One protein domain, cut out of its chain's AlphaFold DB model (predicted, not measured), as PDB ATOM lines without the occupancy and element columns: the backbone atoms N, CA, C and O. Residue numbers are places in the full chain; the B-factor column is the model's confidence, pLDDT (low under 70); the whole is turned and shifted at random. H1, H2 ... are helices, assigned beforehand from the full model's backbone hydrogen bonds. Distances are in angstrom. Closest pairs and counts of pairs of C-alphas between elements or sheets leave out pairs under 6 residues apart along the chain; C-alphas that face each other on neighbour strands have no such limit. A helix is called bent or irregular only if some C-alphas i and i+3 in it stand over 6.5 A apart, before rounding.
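Overview. This is residues 55 to 175 of the 250 residues of an uncharacterized protein of Candidatus Entotheonella gemina (UniProt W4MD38). What would one see first in this model? Three long helices, H2, H3 and H6, make a closely packed up-and-down bundle, their centres in a triangle; H1 packs along the side of H2 away from H3 and H6, and four short helices, H4, H5, H7 and H8, form a looser group on the side of the bundle away from H1. What is it made of? The printed part has 121 residues with eight named helices, H1 to H8 in chain order, and no named strand, and its class is all helix. How far does it reach? It is compact, with a radius of gyration of the C-alphas of 14.2 A, and spans 42 by 35 by 20 A along its three main axes.

Along the chain. Where do the first helices run? H1 holds residues 55 to 71, 25.9 A long, from C-alpha 55 at (143.720, 215.179, 228.804), and it is irregular, but only just: C-alphas 56 and 59 are 6.9 A apart. H2 holds residues 76 to 92, 24.0 A long. H3 holds residues 97 to 118, is the longest helix with 22 residues, measures 31.2 A and begins at C-alpha 97 at (151.197, 229.554, 230.207). What follows H3? H4 holds residues 120 to 124, 8.1 A long, and is neither bent nor irregular, but only just: C-alphas 121 and 124 are 6.0 A apart. H5 holds residues 130 to 137, 10.9 A long. H6 holds residues 142 to 161, 29.3 A long, and is irregular, with C-alphas 143 and 146 lying 7.5 A apart. Where does the printed part end? H7 holds residues 166 to 169, 5.0 A long, and H8 holds residues 172 to 175, 5.2 A long, ending at C-alpha 175 at (168.268, 218.849, 240.147).

Arrangement. How does H1 stand to H2? They touch as a helical hairpin at a shallow tilt of 27 degrees, opposite ways, the closest C-alphas being those of Leu 65 and Ala 82, 6.0 A apart; H1 is apart from H3 and H6. How is the bundle of H2, H3 and H6 built? H2 and H3, also a helical hairpin, touch at a shallow tilt of 22 degrees, opposite ways, with the C-alphas of Ala 83 and Ala 107 closest at 4.1 A. H3 and H6 touch at a shallow tilt of 19 degrees, opposite ways, closest at the C-alphas of Ala 111 and Tyr 151, 4.6 A. H2 and H6 touch at a shallow tilt of 29 degrees, the same way, closest at the C-alphas of Ala 87 and Ala 154, 5.1 A. Where are the short helices? H4 touches H3 at residues 112 to 116 alone, the C-alphas of Cys 116 and Cys 123 being closest at 4.7 A. H8 only just touches H6, closest at the C-alphas of Gly 152 and Leu 175, 6.4 A, and only just touches H5, closest at those of Tyr 130 and His 174, 7.1 A, with 3 pairs within 8 A each time. H6 and H7 only just touch, with 3 such pairs and only at the corner, closest at the C-alphas of Ile 159 and Ala 168, 5.3 A. What do the backbones show? Every O i to N i+4 pair is within hydrogen-bond range in H2 and H3, against 9 of 13 in H1, 3 of 4 in H5 and 14 of 16 in H6. H4 has 0 of 1, but 1 of 2 O i to N i+3 pairs within range; H7 and H8 are too short for an O i to N i+4 pair.

Size, cuts and confidence. Which C-alphas lie farthest apart? Those of Asp 56 and Glu 131, at 42.9 A. Is the run of residues whole? The printed part has no cut, and its seven links between helices are tight. How confident is the model? The mean pLDDT of the printed part is 95.6, and no printed residue is under 70.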
ATOM      1  N   ARG A  55     143.835 213.720 228.718       94.12
ATOM      2  CA  ARG A  55     143.720 215.179 228.804       94.12
ATOM      3  C   ARG A  55     142.382 215.614 229.399       94.12
ATOM      4  O   ARG A  55     142.344 216.527 230.227       94.12
ATOM      5  N   ASP A  56     141.301 214.969 228.990       95.31
ATOM      6  CA  ASP A  56     139.958 215.380 229.378       95.31
ATOM      7  C   ASP A  56     139.555 214.771 230.739       95.31
ATOM      8  O   ASP A  56     138.817 215.392 231.503       95.31
ATOM      9  N   GLY A  57     140.090 213.594 231.091       92.94
ATOM     10  CA  GLY A  57     139.788 212.887 232.342       92.94
ATOM     11  C   GLY A  57     140.684 213.239 233.539       92.94
ATOM     12  O   GLY A  57     140.203 213.286 234.674       92.94
ATOM     13  N   ALA A  58     141.974 213.517 233.321       93.25
ATOM     14  CA  ALA A  58     142.941 213.790 234.392       93.25
ATOM     15  C   ALA A  58     142.511 214.895 235.381       93.25
ATOM     16  O   ALA A  58     142.718 214.694 236.581       93.25
ATOM     17  N   PRO A  59     141.860 216.006 234.966       95.38
ATOM     18  CA  PRO A  59     141.409 217.039 235.900       95.38
ATOM     19  C   PRO A  59     140.482 216.528 237.012       95.38
ATOM     20  O   PRO A  59     140.573 217.000 238.144       95.38
ATOM     21  N   ALA A  60     139.621 215.544 236.734       95.00
ATOM     22  CA  ALA A  60     138.748 214.964 237.757       95.00
ATOM     23  C   ALA A  60     139.554 214.195 238.815       95.00
ATOM     24  O   ALA A  60     139.294 214.311 240.013       95.00
ATOM     25  N   TYR A  61     140.576 213.456 238.383       92.19
ATOM     26  CA  TYR A  61     141.471 212.740 239.286       92.19
ATOM     27  C   TYR A  61     142.391 213.671 240.079       92.19
ATOM     28  O   TYR A  61     142.686 213.383 241.234       92.19
ATOM     29  N   MET A  62     142.795 214.807 239.505       95.06
ATOM     30  CA  MET A  62     143.528 215.852 240.226       95.06
ATOM     31  C   MET A  62     142.712 216.366 241.420       95.06
ATOM     32  O   MET A  62     143.217 216.378 242.539       95.06
ATOM     33  N   LEU A  63     141.429 216.682 241.207       96.56
ATOM     34  CA  LEU A  63     140.520 217.097 242.284       96.56
ATOM     35  C   LEU A  63     140.262 215.984 243.307       96.56
ATOM     36  O   LEU A  63     140.118 216.257 244.497       96.56
ATOM     37  N   LEU A  64     140.205 214.726 242.866       93.44
ATOM     38  CA  LEU A  64     140.067 213.589 243.774       93.44
ATOM     39  C   LEU A  64     141.297 213.443 244.680       93.44
ATOM     40  O   LEU A  64     141.135 213.283 245.887       93.44
ATOM     41  N   LEU A  65     142.509 213.525 244.124       93.44
ATOM     42  CA  LEU A  65     143.745 213.490 244.911       93.44
ATOM     43  C   LEU A  65     143.807 214.664 245.893       93.44
ATOM     44  O   LEU A  65     144.153 214.456 247.052       93.44
ATOM     45  N   ASP A  66     143.392 215.863 245.473       95.06
ATOM     46  CA  ASP A  66     143.266 217.009 246.377       95.06
ATOM     47  C   ASP A  66     142.301 216.707 247.533       95.06
ATOM     48  O   ASP A  66     142.629 216.947 248.690       95.06
ATOM     49  N   SER A  67     141.132 216.128 247.241       94.50
ATOM     50  CA  SER A  67     140.146 215.764 248.265       94.50
ATOM     51  C   SER A  67     140.669 214.714 249.242       94.50
ATOM     52  O   SER A  67     140.318 214.758 250.421       94.50
ATOM     53  N   LEU A  68     141.463 213.751 248.773       91.88
ATOM     54  CA  LEU A  68     142.090 212.759 249.643       91.88
ATOM     55  C   LEU A  68     143.158 213.420 250.530       91.88
ATOM     56  O   LEU A  68     143.231 213.117 251.718       91.88
ATOM     57  N   LEU A  69     143.920 214.375 249.984       93.25
ATOM     58  CA  LEU A  69     144.932 215.142 250.718       93.25
ATOM     59  C   LEU A  69     144.334 216.105 251.748       93.25
ATOM     60  O   LEU A  69     144.983 216.388 252.750       93.25
ATOM     61  N   GLU A  70     143.108 216.592 251.551       93.31
ATOM     62  CA  GLU A  70     142.381 217.315 252.603       93.31
ATOM     63  C   GLU A  70     142.073 216.403 253.806       93.31
ATOM     64  O   GLU A  70     142.075 216.857 254.950       93.31
ATOM     65  N   GLY A  71     141.833 215.108 253.564       88.50
ATOM     66  CA  GLY A  71     141.594 214.111 254.613       88.50
ATOM     67  C   GLY A  71     142.870 213.619 255.300       88.50
ATOM     68  O   GLY A  71     142.873 213.440 256.519       88.50
ATOM     69  N   ASP A  72     143.948 213.426 254.537       89.25
ATOM     70  CA  ASP A  72     145.271 213.054 255.042       89.25
ATOM     71  C   ASP A  72     146.381 213.900 254.389       89.25
ATOM     72  O   ASP A  72     147.026 213.487 253.420       89.25
ATOM     73  N   PRO A  73     146.650 215.105 254.921       92.25
ATOM     74  CA  PRO A  73     147.637 216.005 254.336       92.25
ATOM     75  C   PRO A  73     149.080 215.522 254.532       92.25
ATOM     76  O   PRO A  73     149.998 216.185 254.039       92.25
ATOM     77  N   GLY A  74     149.299 214.455 255.305       92.19
ATOM     78  CA  GLY A  74     150.607 213.938 255.687       92.19
ATOM     79  C   GLY A  74     151.028 212.666 254.955       92.19
ATOM     80  O   GLY A  74     152.119 212.178 255.239       92.19
ATOM     81  N   ASP A  75     150.213 212.135 254.040       92.56
ATOM     82  CA  ASP A  75     150.539 210.918 253.293       92.56
ATOM     83  C   ASP A  75     151.549 211.221 252.162       92.56
ATOM     84  O   ASP A  75     151.202 211.877 251.172       92.56
ATOM     85  N   PRO A  76     152.816 210.771 252.272       93.06
ATOM     86  CA  PRO A  76     153.837 211.083 251.279       93.06
ATOM     87  C   PRO A  76     153.600 210.402 249.925       93.06
ATOM     88  O   PRO A  76     154.017 210.964 248.912       93.06
ATOM     89  N   ALA A  77     152.937 209.242 249.883       91.25
ATOM     90  CA  ALA A  77     152.643 208.540 248.633       91.25
ATOM     91  C   ALA A  77     151.543 209.280 247.864       91.25
ATOM     92  O   ALA A  77     151.681 209.572 246.674       91.25
ATOM     93  N   LEU A  78     150.488 209.696 248.568       93.25
ATOM     94  CA  LEU A  78     149.414 210.484 247.970       93.25
ATOM     95  C   LEU A  78     149.917 211.849 247.469       93.25
ATOM     96  O   LEU A  78     149.569 212.276 246.366       93.25
ATOM     97  N   LEU A  79     150.786 212.510 248.242       96.62
ATOM     98  CA  LEU A  79     151.446 213.752 247.830       96.62
ATOM     99  C   LEU A  79     152.331 213.545 246.591       96.62
ATOM    100  O   LEU A  79     152.285 214.360 245.669       96.62
ATOM    101  N   ALA A  80     153.119 212.467 246.536       95.31
ATOM    102  CA  ALA A  80     153.969 212.155 245.387       95.31
ATOM    103  C   ALA A  80     153.145 211.866 244.120       95.31
ATOM    104  O   ALA A  80     153.480 212.344 243.034       95.31
ATOM    105  N   ALA A  81     152.032 211.143 244.249       93.88
ATOM    106  CA  ALA A  81     151.129 210.879 243.137       93.88
ATOM    107  C   ALA A  81     150.437 212.150 242.628       93.88
ATOM    108  O   ALA A  81     150.403 212.387 241.418       93.88
ATOM    109  N   ALA A  82     149.946 213.003 243.536       96.00
ATOM    110  CA  ALA A  82     149.390 214.306 243.177       96.00
ATOM    111  C   ALA A  82     150.438 215.173 242.470       96.00
ATOM    112  O   ALA A  82     150.157 215.726 241.409       96.00
ATOM    113  N   ALA A  83     151.664 215.231 242.997       97.81
ATOM    114  CA  ALA A  83     152.769 215.943 242.369       97.81
ATOM    115  C   ALA A  83     153.024 215.469 240.934       97.81
ATOM    116  O   ALA A  83     153.068 216.291 240.021       97.81
ATOM    117  N   ASN A  84     153.134 214.158 240.715       94.75
ATOM    118  CA  ASN A  84     153.362 213.599 239.385       94.75
ATOM    119  C   ASN A  84     152.209 213.920 238.422       94.75
ATOM    120  O   ASN A  84     152.462 214.396 237.316       94.75
ATOM    121  N   LEU A  85     150.951 213.734 238.839       94.94
ATOM    122  CA  LEU A  85     149.795 214.003 237.980       94.94
ATOM    123  C   LEU A  85     149.709 215.485 237.597       94.94
ATOM    124  O   LEU A  85     149.549 215.812 236.420       94.94
ATOM    125  N   TYR A  86     149.859 216.385 238.571       97.69
ATOM    126  CA  TYR A  86     149.851 217.826 238.327       97.69
ATOM    127  C   TYR A  86     151.033 218.274 237.454       97.69
ATOM    128  O   TYR A  86     150.841 219.098 236.559       97.69
ATOM    129  N   ALA A  87     152.234 217.723 237.669       96.94
ATOM    130  CA  ALA A  87     153.423 218.036 236.880       96.94
ATOM    131  C   ALA A  87     153.263 217.594 235.422       96.94
ATOM    132  O   ALA A  87     153.445 218.400 234.510       96.94
ATOM    133  N   SER A  88     152.879 216.333 235.197       92.06
ATOM    134  CA  SER A  88     152.675 215.783 233.857       92.06
ATOM    135  C   SER A  88     151.557 216.513 233.118       92.06
ATOM    136  O   SER A  88     151.749 216.915 231.973       92.06
ATOM    137  N   TYR A  89     150.418 216.756 233.772       95.31
ATOM    138  CA  TYR A  89     149.316 217.473 233.140       95.31
ATOM    139  C   TYR A  89     149.685 218.927 232.826       95.31
ATOM    140  O   TYR A  89     149.483 219.391 231.704       95.31
ATOM    141  N   GLY A  90     150.254 219.645 233.799       96.38
ATOM    142  CA  GLY A  90     150.638 221.045 233.641       96.38
ATOM    143  C   GLY A  90     151.707 221.257 232.568       96.38
ATOM    144  O   GLY A  90     151.659 222.261 231.863       96.38
ATOM    145  N   ALA A  91     152.638 220.315 232.407       92.00
ATOM    146  CA  ALA A  91     153.706 220.416 231.416       92.00
ATOM    147  C   ALA A  91     153.291 219.987 229.996       92.00
ATOM    148  O   ALA A  91     153.890 220.465 229.034       92.00
ATOM    149  N   VAL A  92     152.321 219.073 229.859       91.50
ATOM    150  CA  VAL A  92     151.965 218.459 228.564       91.50
ATOM    151  C   VAL A  92     150.657 218.999 227.987       91.50
ATOM    152  O   VAL A  92     150.570 219.196 226.780       91.50
ATOM    153  N   PHE A  93     149.642 219.229 228.823       94.56
ATOM    154  CA  PHE A  93     148.267 219.483 228.375       94.56
ATOM    155  C   PHE A  93     147.749 220.898 228.664       94.56
ATOM    156  O   PHE A  93     146.660 221.257 228.213       94.56
ATOM    157  N   ALA A  94     148.469 221.706 229.445       95.19
ATOM    158  CA  ALA A  94     148.072 223.083 229.721       95.19
ATOM    159  C   ALA A  94     148.679 224.046 228.687       95.19
ATOM    160  O   ALA A  94     149.817 224.477 228.837       95.19
ATOM    161  N   ASP A  95     147.891 224.412 227.673       92.88
ATOM    162  CA  ASP A  95     148.335 225.327 226.606       92.88
ATOM    163  C   ASP A  95     148.495 226.785 227.075       92.88
ATOM    164  O   ASP A  95     149.337 227.520 226.565       92.88
ATOM    165  N   ASP A  96     147.685 227.219 228.048       96.62
ATOM    166  CA  ASP A  96     147.793 228.552 228.647       96.62
ATOM    167  C   ASP A  96     149.000 228.607 229.606       96.62
ATOM    168  O   ASP A  96     149.006 227.872 230.604       96.62
ATOM    169  N   PRO A  97     149.994 229.491 229.376       96.06
ATOM    170  CA  PRO A  97     151.197 229.554 230.207       96.06
ATOM    171  C   PRO A  97     150.899 229.824 231.683       96.06
ATOM    172  O   PRO A  97     151.492 229.197 232.557       96.06
ATOM    173  N   ASN A  98     149.922 230.686 231.987       97.62
ATOM    174  CA  ASN A  98     149.558 230.989 233.372       97.62
ATOM    175  C   ASN A  98     148.946 229.766 234.073       97.62
ATOM    176  O   ASN A  98     149.145 229.554 235.270       97.62
ATOM    177  N   ARG A  99     148.170 228.959 233.350       97.50
ATOM    178  CA  ARG A  99     147.610 227.701 233.843       97.50
ATOM    179  C   ARG A  99     148.710 226.666 234.048       97.50
ATOM    180  O   ARG A  99     148.715 226.037 235.102       97.50
ATOM    181  N   SER A 100     149.631 226.512 233.096       98.12
ATOM    182  CA  SER A 100     150.792 225.624 233.236       98.12
ATOM    183  C   SER A 100     151.621 225.989 234.475       98.12
ATOM    184  O   SER A 100     151.882 225.125 235.317       98.12
ATOM    185  N   ALA A 101     151.911 227.279 234.666       98.25
ATOM    186  CA  ALA A 101     152.607 227.806 235.836       98.25
ATOM    187  C   ALA A 101     151.899 227.436 237.153       98.25
ATOM    188  O   ALA A 101     152.493 226.783 238.008       98.25
ATOM    189  N   ARG A 102     150.597 227.731 237.290       98.38
ATOM    190  CA  ARG A 102     149.831 227.400 238.511       98.38
ATOM    191  C   ARG A 102     149.803 225.902 238.822       98.38
ATOM    192  O   ARG A 102     149.893 225.503 239.981       98.38
ATOM    193  N   LEU A 103     149.627 225.060 237.802       98.56
ATOM    194  CA  LEU A 103     149.529 223.610 237.993       98.56
ATOM    195  C   LEU A 103     150.878 223.000 238.383       98.56
ATOM    196  O   LEU A 103     150.935 222.162 239.283       98.56
ATOM    197  N   THR A 104     151.962 223.445 237.750       98.62
ATOM    198  CA  THR A 104     153.315 222.972 238.069       98.62
ATOM    199  C   THR A 104     153.832 223.528 239.398       98.62
ATOM    200  O   THR A 104     154.558 222.831 240.102       98.62
ATOM    201  N   GLU A 105     153.407 224.723 239.815       98.56
ATOM    202  CA  GLU A 105     153.656 225.242 241.165       98.56
ATOM    203  C   GLU A 105     152.995 224.366 242.233       98.56
ATOM    204  O   GLU A 105     153.648 223.949 243.194       98.56
ATOM    205  N   ARG A 106     151.724 223.996 242.033       98.62
ATOM    206  CA  ARG A 106     151.028 223.062 242.929       98.62
ATOM    207  C   ARG A 106     151.712 221.693 242.966       98.62
ATOM    208  O   ARG A 106     151.904 221.146 244.051       98.62
ATOM    209  N   ALA A 107     152.147 221.177 241.813       98.62
ATOM    210  CA  ALA A 107     152.925 219.942 241.737       98.62
ATOM    211  C   ALA A 107     154.202 220.012 242.586       98.62
ATOM    212  O   ALA A 107     154.470 219.117 243.388       98.62
ATOM    213  N   ARG A 108     154.971 221.098 242.430       98.56
ATOM    214  CA  ARG A 108     156.211 221.345 243.173       98.56
ATOM    215  C   ARG A 108     155.958 221.354 244.678       98.56
ATOM    216  O   ARG A 108     156.682 220.685 245.409       98.56
ATOM    217  N   HIS A 109     154.909 222.035 245.139       98.44
ATOM    218  CA  HIS A 109     154.554 222.070 246.558       98.44
ATOM    219  C   HIS A 109     154.200 220.696 247.131       98.44
ATOM    220  O   HIS A 109     154.652 220.354 248.227       98.44
ATOM    221  N   TYR A 110     153.435 219.883 246.399       98.62
ATOM    222  CA  TYR A 110     153.152 218.516 246.833       98.62
ATOM    223  C   TYR A 110     154.413 217.661 246.906       98.62
ATOM    224  O   TYR A 110     154.613 216.958 247.895       98.62
ATOM    225  N   ALA A 111     155.302 217.777 245.922       98.50
ATOM    226  CA  ALA A 111     156.530 216.997 245.883       98.50
ATOM    227  C   ALA A 111     157.519 217.390 246.993       98.50
ATOM    228  O   ALA A 111     158.123 216.526 247.629       98.50
ATOM    229  N   GLU A 112     157.657 218.691 247.263       98.44
ATOM    230  CA  GLU A 112     158.438 219.217 248.387       98.44
ATOM    231  C   GLU A 112     157.928 218.667 249.718       98.44
ATOM    232  O   GLU A 112     158.715 218.193 250.538       98.44
ATOM    233  N   LYS A 113     156.605 218.667 249.915       98.44
ATOM    234  CA  LYS A 113     155.989 218.135 251.130       98.44
ATOM    235  C   LYS A 113     156.183 216.620 251.252       98.44
ATOM    236  O   LYS A 113     156.582 216.156 252.321       98.44
ATOM    237  N   ALA A 114     155.969 215.867 250.171       98.00
ATOM    238  CA  ALA A 114     156.179 214.417 250.128       98.00
ATOM    239  C   ALA A 114     157.611 214.047 250.533       98.00
ATOM    240  O   ALA A 114     157.834 213.167 251.374       98.00
ATOM    241  N   LEU A 115     158.593 214.747 249.957       98.38
ATOM    242  CA  LEU A 115     159.999 214.495 250.226       98.38
ATOM    243  C   LEU A 115     160.409 214.959 251.625       98.38
ATOM    244  O   LEU A 115     161.127 214.224 252.294       98.38
ATOM    245  N   CYS A 116     159.906 216.096 252.108       98.31
ATOM    246  CA  CYS A 116     160.138 216.573 253.475       98.31
ATOM    247  C   CYS A 116     159.653 215.556 254.521       98.31
ATOM    248  O   CYS A 116     160.399 215.213 255.439       98.31
ATOM    249  N   ILE A 117     158.458 214.986 254.339       97.75
ATOM    250  CA  ILE A 117     157.918 213.942 255.224       97.75
ATOM    251  C   ILE A 117     158.761 212.660 255.147       97.75
ATOM    252  O   ILE A 117     159.111 212.073 256.171       97.75
ATOM    253  N   SER A 118     159.133 212.242 253.935       97.50
ATOM    254  CA  SER A 118     159.903 211.009 253.706       97.50
ATOM    255  C   SER A 118     161.375 211.129 254.122       97.50
ATOM    256  O   SER A 118     162.028 210.136 254.453       97.50
ATOM    257  N   TYR A 119     161.910 212.347 254.091       98.19
ATOM    258  CA  TYR A 119     163.302 212.684 254.324       98.19
ATOM    259  C   TYR A 119     163.419 214.093 254.926       98.19
ATOM    260  O   TYR A 119     163.651 215.072 254.221       98.19
ATOM    261  N   ALA A 120     163.335 214.179 256.257       97.62
ATOM    262  CA  ALA A 120     163.264 215.437 257.014       97.62
ATOM    263  C   ALA A 120     164.358 216.474 256.691       97.62
ATOM    264  O   ALA A 120     164.133 217.672 256.805       97.62
ATOM    265  N   ARG A 121     165.551 216.045 256.257       97.31
ATOM    266  CA  ARG A 121     166.623 216.980 255.864       97.31
ATOM    267  C   ARG A 121     166.281 217.794 254.611       97.31
ATOM    268  O   ARG A 121     166.864 218.853 254.424       97.31
ATOM    269  N   SER A 122     165.353 217.318 253.780       97.88
ATOM    270  CA  SER A 122     164.900 218.049 252.592       97.88
ATOM    271  C   SER A 122     163.988 219.234 252.898       97.88
ATOM    272  O   SER A 122     163.883 220.131 252.067       97.88
ATOM    273  N   CYS A 123     163.394 219.298 254.095       97.31
ATOM    274  CA  CYS A 123     162.569 220.434 254.507       97.31
ATOM    275  C   CYS A 123     163.368 221.753 254.518       97.31
ATOM    276  O   CYS A 123     162.809 222.813 254.262       97.31
ATOM    277  N   GLU A 124     164.684 221.671 254.740       95.62
ATOM    278  CA  GLU A 124     165.604 222.816 254.802       95.62
ATOM    279  C   GLU A 124     166.313 223.098 253.463       95.62
ATOM    280  O   GLU A 124     167.163 223.981 253.376       95.62
ATOM    281  N   TRP A 125     166.009 222.356 252.390       95.81
ATOM    282  CA  TRP A 125     166.655 222.564 251.083       95.81
ATOM    283  C   TRP A 125     166.316 223.913 250.446       95.81
ATOM    284  O   TRP A 125     167.059 224.411 249.597       95.81
ATOM    285  N   ASN A 126     165.184 224.501 250.827       88.69
ATOM    286  CA  ASN A 126     164.806 225.844 250.416       88.69
ATOM    287  C   ASN A 126     165.535 226.853 251.313       88.69
ATOM    288  O   ASN A 126     165.164 227.049 252.463       88.69
ATOM    289  N   GLY A 127     166.589 227.474 250.777       86.56
ATOM    290  CA  GLY A 127     167.437 228.431 251.499       86.56
ATOM    291  C   GLY A 127     168.790 227.871 251.952       86.56
ATOM    292  O   GLY A 127     169.655 228.648 252.355       86.56
ATOM    293  N   ALA A 128     169.012 226.557 251.839       93.69
ATOM    294  CA  ALA A 128     170.337 225.968 252.012       93.69
ATOM    295  C   ALA A 128     171.306 226.431 250.912       93.69
ATOM    296  O   ALA A 128     170.905 226.682 249.772       93.69
ATOM    297  N   THR A 129     172.601 226.491 251.237       95.75
ATOM    298  CA  THR A 129     173.634 226.606 250.200       95.75
ATOM    299  C   THR A 129     173.707 225.312 249.392       95.75
ATOM    300  O   THR A 129     173.298 224.245 249.864       95.75
ATOM    301  N   TYR A 130     174.255 225.394 248.183       95.94
ATOM    302  CA  TYR A 130     174.408 224.231 247.313       95.94
ATOM    303  C   TYR A 130     175.258 223.130 247.974       95.94
ATOM    304  O   TYR A 130     174.896 221.958 247.926       95.94
ATOM    305  N   GLU A 131     176.320 223.498 248.693       96.38
ATOM    306  CA  GLU A 131     177.191 222.557 249.405       96.38
ATOM    307  C   GLU A 131     176.452 221.864 250.555       96.38
ATOM    308  O   GLU A 131     176.556 220.650 250.734       96.38
ATOM    309  N   ALA A 132     175.670 222.623 251.332       96.25
ATOM    310  CA  ALA A 132     174.854 222.065 252.406       96.25
ATOM    311  C   ALA A 132     173.803 221.094 251.849       96.25
ATOM    312  O   ALA A 132     173.588 220.024 252.420       96.25
ATOM    313  N   TYR A 133     173.192 221.437 250.715       97.38
ATOM    314  CA  TYR A 133     172.283 220.566 249.983       97.38
ATOM    315  C   TYR A 133     172.972 219.267 249.531       97.38
ATOM    316  O   TYR A 133     172.483 218.182 249.857       97.38
ATOM    317  N   GLU A 134     174.131 219.352 248.872       96.75
ATOM    318  CA  GLU A 134     174.872 218.191 248.359       96.75
ATOM    319  C   GLU A 134     175.217 217.181 249.458       96.75
ATOM    320  O   GLU A 134     174.991 215.978 249.296       96.75
ATOM    321  N   VAL A 135     175.669 217.658 250.623       97.12
ATOM    322  CA  VAL A 135     175.978 216.796 251.776       97.12
ATOM    323  C   VAL A 135     174.768 215.954 252.184       97.12
ATOM    324  O   VAL A 135     174.907 214.792 252.576       97.12
ATOM    325  N   THR A 136     173.552 216.496 252.072       97.62
ATOM    326  CA  THR A 136     172.348 215.735 252.418       97.62
ATOM    327  C   THR A 136     172.027 214.632 251.408       97.62
ATOM    328  O   THR A 136     171.429 213.629 251.807       97.62
ATOM    329  N   LEU A 137     172.435 214.740 250.140       97.94
ATOM    330  CA  LEU A 137     172.100 213.754 249.105       97.94
ATOM    331  C   LEU A 137     172.712 212.378 249.388       97.94
ATOM    332  O   LEU A 137     172.056 211.353 249.180       97.94
ATOM    333  N   ALA A 138     173.914 212.339 249.970       95.69
ATOM    334  CA  ALA A 138     174.613 211.103 250.335       95.69
ATOM    335  C   ALA A 138     173.822 210.210 251.312       95.69
ATOM    336  O   ALA A 138     174.049 209.002 251.403       95.69
ATOM    337  N   HIS A 139     172.862 210.783 252.040       96.50
ATOM    338  CA  HIS A 139     172.032 210.060 253.004       96.50
ATOM    339  C   HIS A 139     170.680 209.616 252.446       96.50
ATOM    340  O   HIS A 139     169.939 208.906 253.138       96.50
ATOM    341  N   LEU A 140     170.359 209.993 251.206       98.19
ATOM    342  CA  LEU A 140     169.231 209.410 250.498       98.19
ATOM    343  C   LEU A 140     169.471 207.907 250.309       98.19
ATOM    344  O   LEU A 140     170.604 207.458 250.167       98.19
ATOM    345  N   LYS A 141     168.407 207.112 250.367       97.56
ATOM    346  CA  LYS A 141     168.441 205.650 250.273       97.56
ATOM    347  C   LYS A 141     167.292 205.205 249.387       97.56
ATOM    348  O   LYS A 141     166.372 205.983 249.160       97.56
ATOM    349  N   HIS A 142     167.295 203.930 249.011       97.31
ATOM    350  CA  HIS A 142     166.251 203.341 248.175       97.31
ATOM    351  C   HIS A 142     164.822 203.653 248.628       97.31
ATOM    352  O   HIS A 142     163.978 204.031 247.828       97.31
ATOM    353  N   LYS A 143     164.563 203.621 249.940       95.81
ATOM    354  CA  LYS A 143     163.242 203.950 250.503       95.81
ATOM    355  C   LYS A 143     162.746 205.381 250.229       95.81
ATOM    356  O   LYS A 143     161.578 205.648 250.458       95.81
ATOM    357  N   HIS A 144     163.615 206.309 249.823       97.31
ATOM    358  CA  HIS A 144     163.228 207.677 249.462       97.31
ATOM    359  C   HIS A 144     163.041 207.850 247.948       97.31
ATOM    360  O   HIS A 144     162.682 208.941 247.518       97.31
ATOM    361  N   GLY A 145     163.332 206.820 247.141       95.81
ATOM    362  CA  GLY A 145     163.400 206.917 245.685       95.81
ATOM    363  C   GLY A 145     162.138 207.521 245.079       95.81
ATOM    364  O   GLY A 145     162.227 208.496 244.343       95.81
ATOM    365  N   GLU A 146     160.963 207.021 245.446       93.31
ATOM    366  CA  GLU A 146     159.689 207.517 244.916       93.31
ATOM    367  C   GLU A 146     159.480 209.022 245.161       93.31
ATOM    368  O   GLU A 146     159.237 209.779 244.219       93.31
ATOM    369  N   ALA A 147     159.679 209.484 246.399       96.38
ATOM    370  CA  ALA A 147     159.554 210.899 246.741       96.38
ATOM    371  C   ALA A 147     160.618 211.768 246.044       96.38
ATOM    372  O   ALA A 147     160.325 212.885 245.621       96.38
ATOM    373  N   VAL A 148     161.846 211.258 245.882       98.12
ATOM    374  CA  VAL A 148     162.917 211.945 245.138       98.12
ATOM    375  C   VAL A 148     162.565 212.067 243.655       98.12
ATOM    376  O   VAL A 148     162.781 213.125 243.066       98.12
ATOM    377  N   TYR A 149     161.998 211.017 243.054       96.94
ATOM    378  CA  TYR A 149     161.545 211.041 241.666       96.94
ATOM    379  C   TYR A 149     160.436 212.075 241.469       96.94
ATOM    380  O   TYR A 149     160.560 212.936 240.598       96.94
ATOM    381  N   ALA A 150     159.401 212.044 242.317       97.06
ATOM    382  CA  ALA A 150     158.301 213.003 242.261       97.06
ATOM    383  C   ALA A 150     158.796 214.447 242.437       97.06
ATOM    384  O   ALA A 150     158.393 215.334 241.687       97.06
ATOM    385  N   TYR A 151     159.729 214.678 243.369       98.50
ATOM    386  CA  TYR A 151     160.383 215.973 243.548       98.50
ATOM    387  C   TYR A 151     161.112 216.425 242.282       98.50
ATOM    388  O   TYR A 151     160.910 217.552 241.832       98.50
ATOM    389  N   GLY A 152     161.932 215.555 241.686       97.75
ATOM    390  CA  GLY A 152     162.671 215.864 240.465       97.75
ATOM    391  C   GLY A 152     161.748 216.211 239.296       97.75
ATOM    392  O   GLY A 152     161.919 217.257 238.672       97.75
ATOM    393  N   VAL A 153     160.735 215.380 239.036       96.62
ATOM    394  CA  VAL A 153     159.763 215.590 237.949       96.62
ATOM    395  C   VAL A 153     158.972 216.880 238.153       96.62
ATOM    396  O   VAL A 153     158.863 217.683 237.225       96.62
ATOM    397  N   ALA A 154     158.456 217.118 239.360       98.44
ATOM    398  CA  ALA A 154     157.670 218.311 239.654       98.44
ATOM    399  C   ALA A 154     158.493 219.596 239.519       98.44
ATOM    400  O   ALA A 154     158.021 220.571 238.933       98.44
ATOM    401  N   TRP A 155     159.742 219.593 239.990       98.19
ATOM    402  CA  TRP A 155     160.633 220.736 239.815       98.19
ATOM    403  C   TRP A 155     161.035 220.959 238.356       98.19
ATOM    404  O   TRP A 155     161.050 222.104 237.916       98.19
ATOM    405  N   LEU A 156     161.316 219.908 237.579       97.12
ATOM    406  CA  LEU A 156     161.599 220.053 236.145       97.12
ATOM    407  C   LEU A 156     160.398 220.634 235.386       97.12
ATOM    408  O   LEU A 156     160.571 221.527 234.555       97.12
ATOM    409  N   ALA A 157     159.183 220.170 235.694       97.50
ATOM    410  CA  ALA A 157     157.953 220.712 235.124       97.50
ATOM    411  C   ALA A 157     157.754 222.187 235.510       97.50
ATOM    412  O   ALA A 157     157.458 223.011 234.646       97.50
ATOM    413  N   TYR A 158     157.987 222.530 236.781       98.38
ATOM    414  CA  TYR A 158     157.936 223.906 237.270       98.38
ATOM    415  C   TYR A 158     158.933 224.811 236.542       98.38
ATOM    416  O   TYR A 158     158.535 225.847 236.021       98.38
ATOM    417  N   ILE A 159     160.204 224.407 236.443       96.94
ATOM    418  CA  ILE A 159     161.245 225.191 235.761       96.94
ATOM    419  C   ILE A 159     160.886 225.405 234.290       96.94
ATOM    420  O   ILE A 159     161.065 226.500 233.766       96.94
ATOM    421  N   ARG A 160     160.342 224.383 233.620       94.44
ATOM    422  CA  ARG A 160     159.891 224.508 232.230       94.44
ATOM    423  C   ARG A 160     158.762 225.530 232.077       94.44
ATOM    424  O   ARG A 160     158.785 226.295 231.121       94.44
ATOM    425  N   ALA A 161     157.794 225.537 232.991       97.06
ATOM    426  CA  ALA A 161     156.679 226.485 232.972       97.06
ATOM    427  C   ALA A 161     157.077 227.911 233.405       97.06
ATOM    428  O   ALA A 161     156.370 228.856 233.074       97.06
ATOM    429  N   HIS A 162     158.210 228.058 234.101       96.69
ATOM    430  CA  HIS A 162     158.762 229.323 234.604       96.69
ATOM    431  C   HIS A 162     160.152 229.594 234.011       96.69
ATOM    432  O   HIS A 162     161.082 229.995 234.710       96.69
ATOM    433  N   SER A 163     160.333 229.320 232.716       92.38
ATOM    434  CA  SER A 163     161.641 229.436 232.055       92.38
ATOM    435  C   SER A 163     162.168 230.875 231.958       92.38
ATOM    436  O   SER A 163     163.329 231.083 231.612       92.38
ATOM    437  N   ASP A 164     161.314 231.861 232.223       92.88
ATOM    438  CA  ASP A 164     161.619 233.287 232.314       92.88
ATOM    439  C   ASP A 164     162.021 233.738 233.734       92.88
ATOM    440  O   ASP A 164     162.529 234.850 233.897       92.88
ATOM    441  N   ASP A 165     161.865 232.881 234.751       95.12
ATOM    442  CA  ASP A 165     162.301 233.143 236.124       95.12
ATOM    443  C   ASP A 165     163.724 232.620 236.373       95.12
ATOM    444  O   ASP A 165     163.992 231.418 236.468       95.12
ATOM    445  N   TRP A 166     164.657 233.552 236.564       91.81
ATOM    446  CA  TRP A 166     166.049 233.244 236.892       91.81
ATOM    447  C   TRP A 166     166.205 232.434 238.184       91.81
ATOM    448  O   TRP A 166     167.133 231.629 238.278       91.81
ATOM    449  N   ASN A 167     165.305 232.593 239.160       92.31
ATOM    450  CA  ASN A 167     165.346 231.809 240.396       92.31
ATOM    451  C   ASN A 167     164.978 230.344 240.141       92.31
ATOM    452  O   ASN A 167     165.599 229.448 240.718       92.31
ATOM    453  N   ALA A 168     164.020 230.085 239.247       94.69
ATOM    454  CA  ALA A 168     163.689 228.731 238.819       94.69
ATOM    455  C   ALA A 168     164.885 228.088 238.097       94.69
ATOM    456  O   ALA A 168     165.306 226.983 238.446       94.69
ATOM    457  N   LEU A 169     165.508 228.809 237.157       92.75
ATOM    458  CA  LEU A 169     166.687 228.324 236.428       92.75
ATOM    459  C   LEU A 169     167.896 228.062 237.344       92.75
ATOM    460  O   LEU A 169     168.637 227.103 237.123       92.75
ATOM    461  N   ALA A 170     168.081 228.848 238.408       92.38
ATOM    462  CA  ALA A 170     169.153 228.641 239.386       92.38
ATOM    463  C   ALA A 170     169.056 227.290 240.128       92.38
ATOM    464  O   ALA A 170     170.036 226.826 240.719       92.38
ATOM    465  N   ARG A 171     167.901 226.613 240.074       94.62
ATOM    466  CA  ARG A 171     167.703 225.283 240.665       94.62
ATOM    467  C   ARG A 171     168.245 224.141 239.800       94.62
ATOM    468  O   ARG A 171     168.431 223.045 240.324       94.62
ATOM    469  N   LEU A 172     168.552 224.370 238.520       94.12
ATOM    470  CA  LEU A 172     169.000 223.322 237.590       94.12
ATOM    471  C   LEU A 172     170.197 222.493 238.108       94.12
ATOM    472  O   LEU A 172     170.088 221.267 238.080       94.12
ATOM    473  N   PRO A 173     171.277 223.084 238.671       93.69
ATOM    474  CA  PRO A 173     172.389 222.297 239.218       93.69
ATOM    475  C   PRO A 173     171.975 221.393 240.388       93.69
ATOM    476  O   PRO A 173     172.459 220.272 240.520       93.69
ATOM    477  N   HIS A 174     171.028 221.844 241.219       96.94
ATOM    478  CA  HIS A 174     170.517 221.046 242.335       96.94
ATOM    479  C   HIS A 174     169.758 219.819 241.828       96.94
ATOM    480  O   HIS A 174     169.889 218.738 242.406       96.94
ATOM    481  N   LEU A 175     168.975 219.974 240.753       97.00
ATOM    482  CA  LEU A 175     168.268 218.849 240.147       97.00
ATOM    483  C   LEU A 175     169.217 217.892 239.439       97.00
ATOM    484  O   LEU A 175     169.031 216.690 239.567       97.00
TER     485      LEU A 175